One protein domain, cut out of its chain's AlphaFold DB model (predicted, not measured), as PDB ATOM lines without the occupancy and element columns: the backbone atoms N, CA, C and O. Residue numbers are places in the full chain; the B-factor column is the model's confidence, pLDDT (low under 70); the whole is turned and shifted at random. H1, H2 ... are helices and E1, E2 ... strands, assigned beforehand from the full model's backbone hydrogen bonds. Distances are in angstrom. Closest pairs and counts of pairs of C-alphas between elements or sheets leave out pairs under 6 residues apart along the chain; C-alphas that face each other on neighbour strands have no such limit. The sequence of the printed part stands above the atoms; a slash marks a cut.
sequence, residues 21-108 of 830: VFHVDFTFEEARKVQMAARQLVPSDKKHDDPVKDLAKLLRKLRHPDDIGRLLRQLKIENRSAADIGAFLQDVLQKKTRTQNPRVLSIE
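What this domain is: This is residues 21 to 108 of the 830 residues of a protein of Diaporthe ampelina (UniProt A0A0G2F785). Four helices make a small body of mostly crossed helices, joined in a round of contacts from H1 to H2 to H4 to H3 and back to H1. At one end a short two-strand ribbon, E1 and E2, extends from this body and adds to its length. The printed part has 88 residues, in the order E1, H1, H2, H3, H4, E2; the strands are antiparallel and the class is mostly helix. It is compact, with a radius of gyration of the C-alphas of 12.8 A, yet elongated, spanning 45 by 25 by 22 A.

Where its parts are: E1 is residues 21 to 24, 7.5 A, from C-alpha 21 at (144.688, 197.700, 140.758). H1 is residues 28 to 41, 20.3 A; H2 is 51 to 61, 15.5 A; H3 is 65 to 74, 15.0 A; H4 is 82 to 93, 16.8 A. E2 is residues 104 to 107, 10.1 A, ending at C-alpha 107 (138.477, 197.417, 141.193).

How they stand to each other: E1 and E2 are antiparallel neighbours at 167 degrees, with N 105 and O 23 at 2.8 A, within hydrogen-bond range. H1 touches H2 at a shallow tilt of 29 degrees, the same way; the closest C-alphas, of Arg 32 and Pro 51, are 5.4 A apart. With residues 37 to 41 alone H1 touches H3 at a steep 60 degrees, opposite ways, closest at the C-alphas of Ala 38 and Leu 71, 6.7 A. H4 touches H2 with residues 89 to 93 alone, about perpendicular at 88 degrees, closest at the C-alphas of Ala 56 and Leu 93, 5.6 A. With residues 82 to 86 alone it touches H3 at a steep 55 degrees, opposite ways, closest at the C-alphas of Leu 72 and Ala 82, 5.6 A. H1 and H4 are near each other; H2 and H3 are apart. In H1, H2, H3 and H4 every O i to N i+4 pair is within hydrogen-bond range.

The domain as a whole: The farthest C-alphas, of Asp 45 and Glu 108, are 46.4 A apart. The printed part has no cut and no long link. Mean pLDDT of the printed part is 75.1; residues 43 to 49, 62 to 70, 72 to 73, 98 to 100 and 108 are under 70.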
ATOM      1  N   VAL A  21     144.010 197.487 139.478       76.25
ATOM      2  CA  VAL A  21     144.688 197.700 140.758       76.25
ATOM      3  C   VAL A  21     144.925 199.198 140.939       76.25
ATOM      4  O   VAL A  21     145.583 199.824 140.111       76.25
ATOM      5  N   PHE A  22     144.382 199.780 142.007       81.19
ATOM      6  CA  PHE A  22     144.559 201.205 142.314       81.19
ATOM      7  C   PHE A  22     145.377 201.444 143.585       81.19
ATOM      8  O   PHE A  22     145.786 202.576 143.833       81.19
ATOM      9  N   HIS A  23     145.626 200.402 144.387       81.44
ATOM     10  CA  HIS A  23     146.486 200.488 145.566       81.44
ATOM     11  C   HIS A  23     147.215 199.171 145.828       81.44
ATOM     12  O   HIS A  23     146.621 198.096 145.764       81.44
ATOM     13  N   VAL A  24     148.495 199.269 146.180       82.00
ATOM     14  CA  VAL A  24     149.345 198.139 146.576       82.00
ATOM     15  C   VAL A  24     150.129 198.571 147.810       82.00
ATOM     16  O   VAL A  24     150.978 199.461 147.712       82.00
ATOM     17  N   ASP A  25     149.868 197.955 148.963       83.19
ATOM     18  CA  ASP A  25     150.623 198.226 150.190       83.19
ATOM     19  C   ASP A  25     152.115 197.899 150.022       83.19
ATOM     20  O   ASP A  25     152.499 197.047 149.221       83.19
ATOM     21  N   PHE A  26     152.966 198.568 150.801       83.44
ATOM     22  CA  PHE A  26     154.380 198.204 150.904       83.44
ATOM     23  C   PHE A  26     154.531 196.902 151.692       83.44
ATOM     24  O   PHE A  26     154.028 196.761 152.811       83.44
ATOM     25  N   THR A  27     155.277 195.968 151.120       84.12
ATOM     26  CA  THR A  27     155.664 194.716 151.768       84.12
ATOM     27  C   THR A  27     156.665 194.957 152.898       84.12
ATOM     28  O   THR A  27     157.318 196.003 152.993       84.12
ATOM     29  N   PHE A  28     156.820 193.960 153.770       82.38
ATOM     30  CA  PHE A  28     157.802 194.007 154.852       82.38
ATOM     31  C   PHE A  28     159.242 194.192 154.333       82.38
ATOM     32  O   PHE A  28     160.026 194.936 154.926       82.38
ATOM     33  N   GLU A  29     159.585 193.568 153.203       81.88
ATOM     34  CA  GLU A  29     160.911 193.677 152.587       81.88
ATOM     35  C   GLU A  29     161.163 195.052 151.965       81.88
ATOM     36  O   GLU A  29     162.228 195.637 152.180       81.88
ATOM     37  N   GLU A  30     160.180 195.609 151.249       83.88
ATOM     38  CA  GLU A  30     160.258 196.976 150.723       83.88
ATOM     39  C   GLU A  30     160.418 197.985 151.871       83.88
ATOM     40  O   GLU A  30     161.305 198.839 151.827       83.88
ATOM     41  N   ALA A  31     159.645 197.839 152.953       82.56
ATOM     42  CA  ALA A  31     159.758 198.688 154.138       82.56
ATOM     43  C   ALA A  31     161.147 198.595 154.802       82.56
ATOM     44  O   ALA A  31     161.682 199.604 155.268       82.56
ATOM     45  N   ARG A  32     161.770 197.409 154.808       82.75
ATOM     46  CA  ARG A  32     163.133 197.203 155.320       82.75
ATOM     47  C   ARG A  32     164.193 197.854 154.429       82.75
ATOM     48  O   ARG A  32     165.136 198.447 154.953       82.75
ATOM     49  N   LYS A  33     164.031 197.814 153.102       82.94
ATOM     50  CA  LYS A  33     164.907 198.536 152.158       82.94
ATOM     51  C   LYS A  33     164.842 200.051 152.398       82.94
ATOM     52  O   LYS A  33     165.885 200.699 152.486       82.94
ATOM     53  N   VAL A  34     163.640 200.597 152.614       82.00
ATOM     54  CA  VAL A  34     163.443 202.015 152.978       82.00
ATOM     55  C   VAL A  34     164.091 202.344 154.328       82.00
ATOM     56  O   VAL A  34     164.786 203.352 154.451       82.00
ATOM     57  N   GLN A  35     163.929 201.477 155.333       83.06
ATOM     58  CA  GLN A  35     164.560 201.626 156.649       83.06
ATOM     59  C   GLN A  35     166.095 201.661 156.557       83.06
ATOM     60  O   GLN A  35     166.728 202.505 157.192       83.06
ATOM     61  N   MET A  36     166.707 200.759 155.783       79.62
ATOM     62  CA  MET A  36     168.164 200.704 155.618       79.62
ATOM     63  C   MET A  36     168.714 201.983 154.983       79.62
ATOM     64  O   MET A  36     169.683 202.542 155.494       79.62
ATOM     65  N   ALA A  37     168.067 202.483 153.930       77.88
ATOM     66  CA  ALA A  37     168.446 203.740 153.289       77.88
ATOM     67  C   ALA A  37     168.254 204.951 154.225       77.88
ATOM     68  O   ALA A  37     169.125 205.813 154.318       77.88
ATOM     69  N   ALA A  38     167.172 204.985 155.012       77.31
ATOM     70  CA  ALA A  38     166.953 206.037 156.006       77.31
ATOM     71  C   ALA A  38     168.021 206.040 157.117       77.31
ATOM     72  O   ALA A  38     168.424 207.105 157.584       77.31
ATOM     73  N   ARG A  39     168.527 204.866 157.517       76.38
ATOM     74  CA  ARG A  39     169.630 204.752 158.489       76.38
ATOM     75  C   ARG A  39     170.989 205.168 157.937       76.38
ATOM     76  O   ARG A  39     171.819 205.626 158.713       76.38
ATOM     77  N   GLN A  40     171.229 205.014 156.635       74.50
ATOM     78  CA  GLN A  40     172.457 205.516 156.008       74.50
ATOM     79  C   GLN A  40     172.527 207.048 156.047       74.50
ATOM     80  O   GLN A  40     173.613 207.606 156.162       74.50
ATOM     81  N   LEU A  41     171.374 207.719 156.003       71.62
ATOM     82  CA  LEU A  41     171.274 209.178 156.090       71.62
ATOM     83  C   LEU A  41     171.242 209.693 157.537       71.62
ATOM     84  O   LEU A  41     171.714 210.796 157.801       71.62
ATOM     85  N   VAL A  42     170.713 208.905 158.481       70.62
ATOM     86  CA  VAL A  42     170.644 209.261 159.908       70.62
ATOM     87  C   VAL A  42     171.233 208.143 160.772       70.62
ATOM     88  O   VAL A  42     170.531 207.173 161.088       70.62
ATOM     89  N   PRO A  43     172.491 208.285 161.229       64.56
ATOM     90  CA  PRO A  43     173.093 207.359 162.180       64.56
ATOM     91  C   PRO A  43     172.307 207.355 163.500       64.56
ATOM     92  O   PRO A  43     172.032 208.403 164.089       64.56
ATOM     93  N   SER A  44     171.904 206.178 163.976       65.94
ATOM     94  CA  SER A  44     171.177 206.017 165.241       65.94
ATOM     95  C   SER A  44     171.558 204.691 165.900       65.94
ATOM     96  O   SER A  44     171.397 203.638 165.289       65.94
ATOM     97  N   ASP A  45     171.997 204.730 167.164       58.47
ATOM     98  CA  ASP A  45     172.527 203.557 167.888       58.47
ATOM     99  C   ASP A  45     171.467 202.531 168.318       58.47
ATOM    100  O   ASP A  45     171.775 201.373 168.597       58.47
ATOM    101  N   LYS A  46     170.190 202.924 168.371       64.31
ATOM    102  CA  LYS A  46     169.099 202.026 168.779       64.31
ATOM    103  C   LYS A  46     168.513 201.319 167.564       64.31
ATOM    104  O   LYS A  46     167.828 201.960 166.768       64.31
ATOM    105  N   LYS A  47     168.744 200.005 167.449       64.62
ATOM    106  CA  LYS A  47     168.113 199.165 166.424       64.62
ATOM    107  C   LYS A  47     166.749 198.660 166.902       64.62
ATOM    108  O   LYS A  47     166.660 198.053 167.962       64.62
ATOM    109  N   HIS A  48     165.700 198.889 166.117       69.00
ATOM    110  CA  HIS A  48     164.433 198.161 166.237       69.00
ATOM    111  C   HIS A  48     164.304 197.112 165.129       69.00
ATOM    112  O   HIS A  48     164.657 197.397 163.983       69.00
ATOM    113  N   ASP A  49     163.757 195.945 165.484       68.38
ATOM    114  CA  ASP A  49     163.450 194.852 164.546       68.38
ATOM    115  C   ASP A  49     162.233 195.143 163.657       68.38
ATOM    116  O   ASP A  49     162.131 194.615 162.555       68.38
ATOM    117  N   ASP A  50     161.318 196.008 164.107       78.50
ATOM    118  CA  ASP A  50     160.148 196.427 163.330       78.50
ATOM    119  C   ASP A  50     160.523 197.607 162.406       78.50
ATOM    120  O   ASP A  50     160.766 198.717 162.912       78.50
ATOM    121  N   PRO A  51     160.566 197.402 161.072       77.12
ATOM    122  CA  PRO A  51     161.060 198.393 160.122       77.12
ATOM    123  C   PRO A  51     160.209 199.663 160.107       77.12
ATOM    124  O   PRO A  51     160.747 200.754 159.940       77.12
ATOM    125  N   VAL A  52     158.899 199.562 160.359       80.19
ATOM    126  CA  VAL A  52     157.972 200.705 160.340       80.19
ATOM    127  C   VAL A  52     158.115 201.552 161.596       80.19
ATOM    128  O   VAL A  52     158.160 202.781 161.517       80.19
ATOM    129  N   LYS A  53     158.212 200.918 162.771       77.88
ATOM    130  CA  LYS A  53     158.403 201.647 164.038       77.88
ATOM    131  C   LYS A  53     159.748 202.356 164.081       77.88
ATOM    132  O   LYS A  53     159.846 203.444 164.649       77.88
ATOM    133  N   ASP A  54     160.770 201.736 163.506       78.62
ATOM    134  CA  ASP A  54     162.091 202.333 163.391       78.62
ATOM    135  C   ASP A  54     162.098 203.493 162.389       78.62
ATOM    136  O   ASP A  54     162.520 204.597 162.732       78.62
ATOM    137  N   LEU A  55     161.525 203.287 161.201       79.69
ATOM    138  CA  LEU A  55     161.388 204.316 160.171       79.69
ATOM    139  C   LEU A  55     160.586 205.525 160.679       79.69
ATOM    140  O   LEU A  55     161.020 206.656 160.497       79.69
ATOM    141  N   ALA A  56     159.498 205.321 161.429       79.75
ATOM    142  CA  ALA A  56     158.736 206.408 162.054       79.75
ATOM    143  C   ALA A  56     159.566 207.235 163.055       79.75
ATOM    144  O   ALA A  56     159.355 208.441 163.198       79.75
ATOM    145  N   LYS A  57     160.512 206.608 163.769       77.69
ATOM    146  CA  LYS A  57     161.427 207.309 164.688       77.69
ATOM    147  C   LYS A  57     162.527 208.053 163.932       77.69
ATOM    148  O   LYS A  57     162.860 209.168 164.329       77.69
ATOM    149  N   LEU A  58     163.064 207.462 162.865       76.00
ATOM    150  CA  LEU A  58     164.071 208.085 162.000       76.00
ATOM    151  C   LEU A  58     163.488 209.298 161.260       76.00
ATOM    152  O   LEU A  58     164.088 210.370 161.284       76.00
ATOM    153  N   LEU A  59     162.267 209.183 160.731       74.88
ATOM    154  CA  LEU A  59     161.545 210.275 160.070       74.88
ATOM    155  C   LEU A  59     161.227 211.448 161.002       74.88
ATOM    156  O   LEU A  59     161.243 212.588 160.563       74.88
ATOM    157  N   ARG A  60     161.010 211.214 162.305       73.81
ATOM    158  CA  ARG A  60     160.861 212.310 163.287       73.81
ATOM    159  C   ARG A  60     162.163 213.061 163.575       73.81
ATOM    160  O   ARG A  60     162.110 214.187 164.067       73.81
ATOM    161  N   LYS A  61     163.320 212.431 163.348       71.50
ATOM    162  CA  LYS A  61     164.640 213.059 163.517       71.50
ATOM    163  C   LYS A  61     165.062 213.851 162.274       71.50
ATOM    164  O   LYS A  61     165.813 214.811 162.411       71.50
ATOM    165  N   LEU A  62     164.545 213.487 161.101       67.69
ATOM    166  CA  LEU A  62     164.703 214.207 159.838       67.69
ATOM    167  C   LEU A  62     163.848 215.487 159.863       67.69
ATOM    168  O   LEU A  62     162.656 215.453 159.575       67.69
ATOM    169  N   ARG A  63     164.434 216.620 160.278       56.62
ATOM    170  CA  ARG A  63     163.728 217.917 160.361       56.62
ATOM    171  C   ARG A  63     163.809 218.766 159.084       56.62
ATOM    172  O   ARG A  63     163.055 219.730 158.989       56.62
ATOM    173  N   HIS A  64     164.674 218.435 158.119       58.69
ATOM    174  CA  HIS A  64     164.843 219.209 156.883       58.69
ATOM    175  C   HIS A  64     164.143 218.552 155.671       58.69
ATOM    176  O   HIS A  64     164.358 217.365 155.418       58.69
ATOM    177  N   PRO A  65     163.348 219.305 154.879       58.75
ATOM    178  CA  PRO A  65     162.688 218.799 153.666       58.75
ATOM    179  C   PRO A  65     163.651 218.228 152.608       58.75
ATOM    180  O   PRO A  65     163.302 217.284 151.896       58.75
ATOM    181  N   ASP A  66     164.876 218.758 152.535       63.28
ATOM    182  CA  ASP A  66     165.893 218.337 151.561       63.28
ATOM    183  C   ASP A  66     166.407 216.907 151.789       63.28
ATOM    184  O   ASP A  66     166.792 216.228 150.832       63.28
ATOM    185  N   ASP A  67     166.365 216.406 153.026       64.94
ATOM    186  CA  ASP A  67     166.841 215.059 153.357       64.94
ATOM    187  C   ASP A  67     165.864 213.973 152.884       64.94
ATOM    188  O   ASP A  67     166.284 212.905 152.436       64.94
ATOM    189  N   ILE A  68     164.558 214.269 152.883       66.50
ATOM    190  CA  ILE A  68     163.533 213.403 152.278       66.50
ATOM    191  C   ILE A  68     163.740 213.359 150.759       66.50
ATOM    192  O   ILE A  68     163.708 212.289 150.155       66.50
ATOM    193  N   GLY A  69     164.057 214.503 150.143       65.12
ATOM    194  CA  GLY A  69     164.398 214.583 148.722       65.12
ATOM    195  C   GLY A  69     165.684 213.837 148.340       65.12
ATOM    196  O   GLY A  69     165.814 213.404 147.193       65.12
ATOM    197  N   ARG A  70     166.639 213.666 149.267       67.44
ATOM    198  CA  ARG A  70     167.840 212.827 149.081       67.44
ATOM    199  C   ARG A  70     167.526 211.338 149.233       67.44
ATOM    200  O   ARG A  70     167.964 210.552 148.396       67.44
ATOM    201  N   LEU A  71     166.713 210.968 150.225       71.06
ATOM    202  CA  LEU A  71     166.238 209.595 150.432       71.06
ATOM    203  C   LEU A  71     165.474 209.076 149.204       71.06
ATOM    204  O   LEU A  71     165.767 207.991 148.710       71.06
ATOM    205  N   LEU A  72     164.561 209.887 148.656       69.44
ATOM    206  CA  LEU A  72     163.787 209.552 147.455       69.44
ATOM    207  C   LEU A  72     164.648 209.415 146.188       69.44
ATOM    208  O   LEU A  72     164.260 208.703 145.270       69.44
ATOM    209  N   ARG A  73     165.816 210.074 146.130       69.19
ATOM    210  CA  ARG A  73     166.759 209.975 145.000       69.19
ATOM    211  C   ARG A  73     167.688 208.761 145.085       69.19
ATOM    212  O   ARG A  73     168.136 208.278 144.050       69.19
ATOM    213  N   GLN A  74     167.998 208.291 146.294       70.19
ATOM    214  CA  GLN A  74     168.886 207.143 146.520       70.19
ATOM    215  C   GLN A  74     168.148 205.799 146.486       70.19
ATOM    216  O   GLN A  74     168.748 204.776 146.161       70.19
ATOM    217  N   LEU A  75     166.853 205.788 146.801       76.44
ATOM    218  CA  LEU A  75     166.037 204.581 146.781       76.44
ATOM    219  C   LEU A  75     165.539 204.258 145.372       76.44
ATOM    220  O   LEU A  75     164.735 204.986 144.798       76.44
ATOM    221  N   LYS A  76     165.952 203.097 144.864       73.94
ATOM    222  CA  LYS A  76     165.298 202.427 143.739       73.94
ATOM    223  C   LYS A  76     164.652 201.148 144.251       73.94
ATOM    224  O   LYS A  76     165.347 200.194 144.590       73.94
ATOM    225  N   ILE A  77     163.327 201.159 144.345       78.56
ATOM    226  CA  ILE A  77     162.520 199.962 144.583       78.56
ATOM    227  C   ILE A  77     161.857 199.626 143.250       78.56
ATOM    228  O   ILE A  77     161.301 200.509 142.599       78.56
ATOM    229  N   GLU A  78     161.966 198.371 142.825       74.25
ATOM    230  CA  GLU A  78     161.352 197.899 141.584       74.25
ATOM    231  C   GLU A  78     159.842 198.176 141.603       74.25
ATOM    232  O   GLU A  78     159.170 197.932 142.601       74.25
ATOM    233  N   ASN A  79     159.319 198.726 140.504       75.38
ATOM    234  CA  ASN A  79     157.897 199.042 140.316       75.38
ATOM    235  C   ASN A  79     157.288 200.075 141.292       75.38
ATOM    236  O   ASN A  79     156.065 200.183 141.372       75.38
ATOM    237  N   ARG A  80     158.104 200.876 142.000       82.19
ATOM    238  CA  ARG A  80     157.640 202.000 142.838       82.19
ATOM    239  C   ARG A  80     158.207 203.328 142.354       82.19
ATOM    240  O   ARG A  80     159.413 203.463 142.145       82.19
ATOM    241  N   SER A  81     157.352 204.337 142.224       82.50
ATOM    242  CA  SER A  81     157.783 205.702 141.930       82.50
ATOM    243  C   SER A  81     158.249 206.431 143.197       82.50
ATOM    244  O   SER A  81     157.913 206.062 144.325       82.50
ATOM    245  N   ALA A  82     158.995 207.525 143.028       77.50
ATOM    246  CA  ALA A  82     159.377 208.389 144.147       77.50
ATOM    247  C   ALA A  82     158.154 208.997 144.867       77.50
ATOM    248  O   ALA A  82     158.212 209.251 146.070       77.50
ATOM    249  N   ALA A  83     157.040 209.195 144.154       79.00
ATOM    250  CA  ALA A  83     155.788 209.657 144.746       79.00
ATOM    251  C   ALA A  83     155.166 208.591 145.666       79.00
ATOM    252  O   ALA A  83     154.728 208.927 146.765       79.00
ATOM    253  N   ASP A  84     155.216 207.312 145.276       80.81
ATOM    254  CA  ASP A  84     154.687 206.193 146.073       80.81
ATOM    255  C   ASP A  84     155.476 206.002 147.370       80.81
ATOM    256  O   ASP A  84     154.904 205.804 148.443       80.81
ATOM    257  N   ILE A  85     156.806 206.117 147.291       81.12
ATOM    258  CA  ILE A  85     157.678 206.081 148.469       81.12
ATOM    259  C   ILE A  85     157.377 207.287 149.371       81.12
ATOM    260  O   ILE A  85     157.277 207.131 150.585       81.12
ATOM    261  N   GLY A  86     157.173 208.478 148.799       79.12
ATOM    262  CA  GLY A  86     156.778 209.675 149.549       79.12
ATOM    263  C   GLY A  86     155.453 209.502 150.302       79.12
ATOM    264  O   GLY A  86     155.387 209.803 151.496       79.12
ATOM    265  N   ALA A  87     154.432 208.956 149.638       81.62
ATOM    266  CA  ALA A  87     153.137 208.647 150.244       81.62
ATOM    267  C   ALA A  87     153.271 207.609 151.370       81.62
ATOM    268  O   ALA A  87     152.750 207.812 152.467       81.62
ATOM    269  N   PHE A  88     154.067 206.556 151.162       83.69
ATOM    270  CA  PHE A  88     154.352 205.564 152.197       83.69
ATOM    271  C   PHE A  88     155.019 206.181 153.436       83.69
ATOM    272  O   PHE A  88     154.592 205.919 154.559       83.69
ATOM    273  N   LEU A  89     156.026 207.048 153.272       80.50
ATOM    274  CA  LEU A  89     156.666 207.741 154.401       80.50
ATOM    275  C   LEU A  89     155.670 208.625 155.170       80.50
ATOM    276  O   LEU A  89     155.730 208.709 156.403       80.50
ATOM    277  N   GLN A  90     154.731 209.254 154.461       81.25
ATOM    278  CA  GLN A  90     153.654 210.032 155.065       81.25
ATOM    279  C   GLN A  90     152.690 209.141 155.866       81.25
ATOM    280  O   GLN A  90     152.334 209.487 156.998       81.25
ATOM    281  N   ASP A  91     152.336 207.965 155.349       82.44
ATOM    282  CA  ASP A  91     151.512 206.983 156.058       82.44
ATOM    283  C   ASP A  91     152.214 206.422 157.302       82.44
ATOM    284  O   ASP A  91     151.569 206.210 158.339       82.44
ATOM    285  N   VAL A  92     153.540 206.231 157.245       82.81
ATOM    286  CA  VAL A  92     154.364 205.806 158.393       82.81
ATOM    287  C   VAL A  92     154.317 206.865 159.497       82.81
ATOM    288  O   VAL A  92     154.129 206.533 160.672       82.81
ATOM    289  N   LEU A  93     154.423 208.151 159.142       78.50
ATOM    290  CA  LEU A  93     154.303 209.265 160.091       78.50
ATOM    291  C   LEU A  93     152.908 209.340 160.727       78.50
ATOM    292  O   LEU A  93     152.795 209.595 161.931       78.50
ATOM    293  N   GLN A  94     151.859 209.065 159.948       79.56
ATOM    294  CA  GLN A  94     150.468 209.036 160.414       79.56
ATOM    295  C   GLN A  94     150.081 207.740 161.149       79.56
ATOM    296  O   GLN A  94     148.960 207.645 161.647       79.56
ATOM    297  N   LYS A  95     150.993 206.761 161.261       77.50
ATOM    298  CA  LYS A  95     150.752 205.422 161.837       77.50
ATOM    299  C   LYS A  95     149.633 204.638 161.132       77.50
ATOM    300  O   LYS A  95     148.914 203.880 161.780       77.50
ATOM    301  N   LYS A  96     149.474 204.818 159.819       76.44
ATOM    302  CA  LYS A  96     148.421 204.171 159.013       76.44
ATOM    303  C   LYS A  96     148.907 202.972 158.193       76.44
ATOM    304  O   LYS A  96     148.094 202.290 157.582       76.44
ATOM    305  N   THR A  97     150.204 202.678 158.208       75.75
ATOM    306  CA  THR A  97     150.803 201.601 157.405       75.75
ATOM    307  C   THR A  97     150.487 200.198 157.904       75.75
ATOM    308  O   THR A  97     150.546 199.929 159.107       75.75
ATOM    309  N   ARG A  98     150.274 199.277 156.960       68.31
ATOM    310  CA  ARG A  98     150.063 197.843 157.198       68.31
ATOM    311  C   ARG A  98     151.117 197.015 156.459       68.31
ATOM    312  O   ARG A  98     150.888 196.560 155.353       68.31
ATOM    313  N   THR A  99     152.278 196.815 157.078       65.88
ATOM    314  CA  THR A  99     153.396 196.074 156.456       65.88
ATOM    315  C   THR A  99     153.452 194.593 156.826       65.88
ATOM    316  O   THR A  99     154.128 193.830 156.147       65.88
ATOM    317  N   GLN A 100     152.761 194.170 157.893       68.44
ATOM    318  CA  GLN A 100     152.713 192.757 158.300       68.44
ATOM    319  C   GLN A 100     151.777 191.929 157.411       68.44
ATOM    320  O   GLN A 100     152.110 190.802 157.077       68.44
ATOM    321  N   ASN A 101     150.650 192.516 156.999       72.31
ATOM    322  CA  ASN A 101     149.686 191.919 156.073       72.31
ATOM    323  C   ASN A 101     149.415 192.923 154.940       72.31
ATOM    324  O   ASN A 101     148.406 193.639 155.016       72.31
ATOM    325  N   PRO A 102     150.325 193.041 153.954       77.25
ATOM    326  CA  PRO A 102     150.143 193.955 152.834       77.25
ATOM    327  C   PRO A 102     148.897 193.556 152.037       77.25
ATOM    328  O   PRO A 102     148.651 192.372 151.803       77.25
ATOM    329  N   ARG A 103     148.087 194.538 151.645       78.12
ATOM    330  CA  ARG A 103     146.900 194.334 150.815       78.12
ATOM    331  C   ARG A 103     147.064 194.985 149.451       78.12
ATOM    332  O   ARG A 103     147.646 196.060 149.310       78.12
ATOM    333  N   VAL A 104     146.471 194.337 148.460       80.00
ATOM    334  CA  VAL A 104     146.242 194.896 147.131       80.00
ATOM    335  C   VAL A 104     144.767 195.271 147.052       80.00
ATOM    336  O   VAL A 104     143.912 194.453 147.391       80.00
ATOM    337  N   LEU A 105     144.461 196.510 146.665       77.19
ATOM    338  CA  LEU A 105     143.095 196.935 146.371       77.19
ATOM    339  C   LEU A 105     142.948 197.075 144.858       77.19
ATOM    340  O   LEU A 105     143.587 197.923 144.222       77.19
ATOM    341  N   SER A 106     142.087 196.238 144.297       77.38
ATOM    342  CA  SER A 106     141.662 196.278 142.906       77.38
ATOM    343  C   SER A 106     140.194 196.682 142.802       77.38
ATOM    344  O   SER A 106     139.396 196.498 143.723       77.38
ATOM    345  N   ILE A 107     139.849 197.294 141.673       70.62
ATOM    346  CA  ILE A 107     138.477 197.417 141.193       70.62
ATOM    347  C   ILE A 107     138.328 196.374 140.097       70.62
ATOM    348  O   ILE A 107     139.058 196.396 139.106       70.62
ATOM    349  N   GLU A 108     137.382 195.471 140.287       65.12
ATOM    350  CA  GLU A 108     137.081 194.382 139.367       65.12
ATOM    351  C   GLU A 108     135.596 194.412 139.020       65.12
ATOM    352  O   GLU A 108     134.770 194.880 139.810       65.12
TER     353      GLU A 108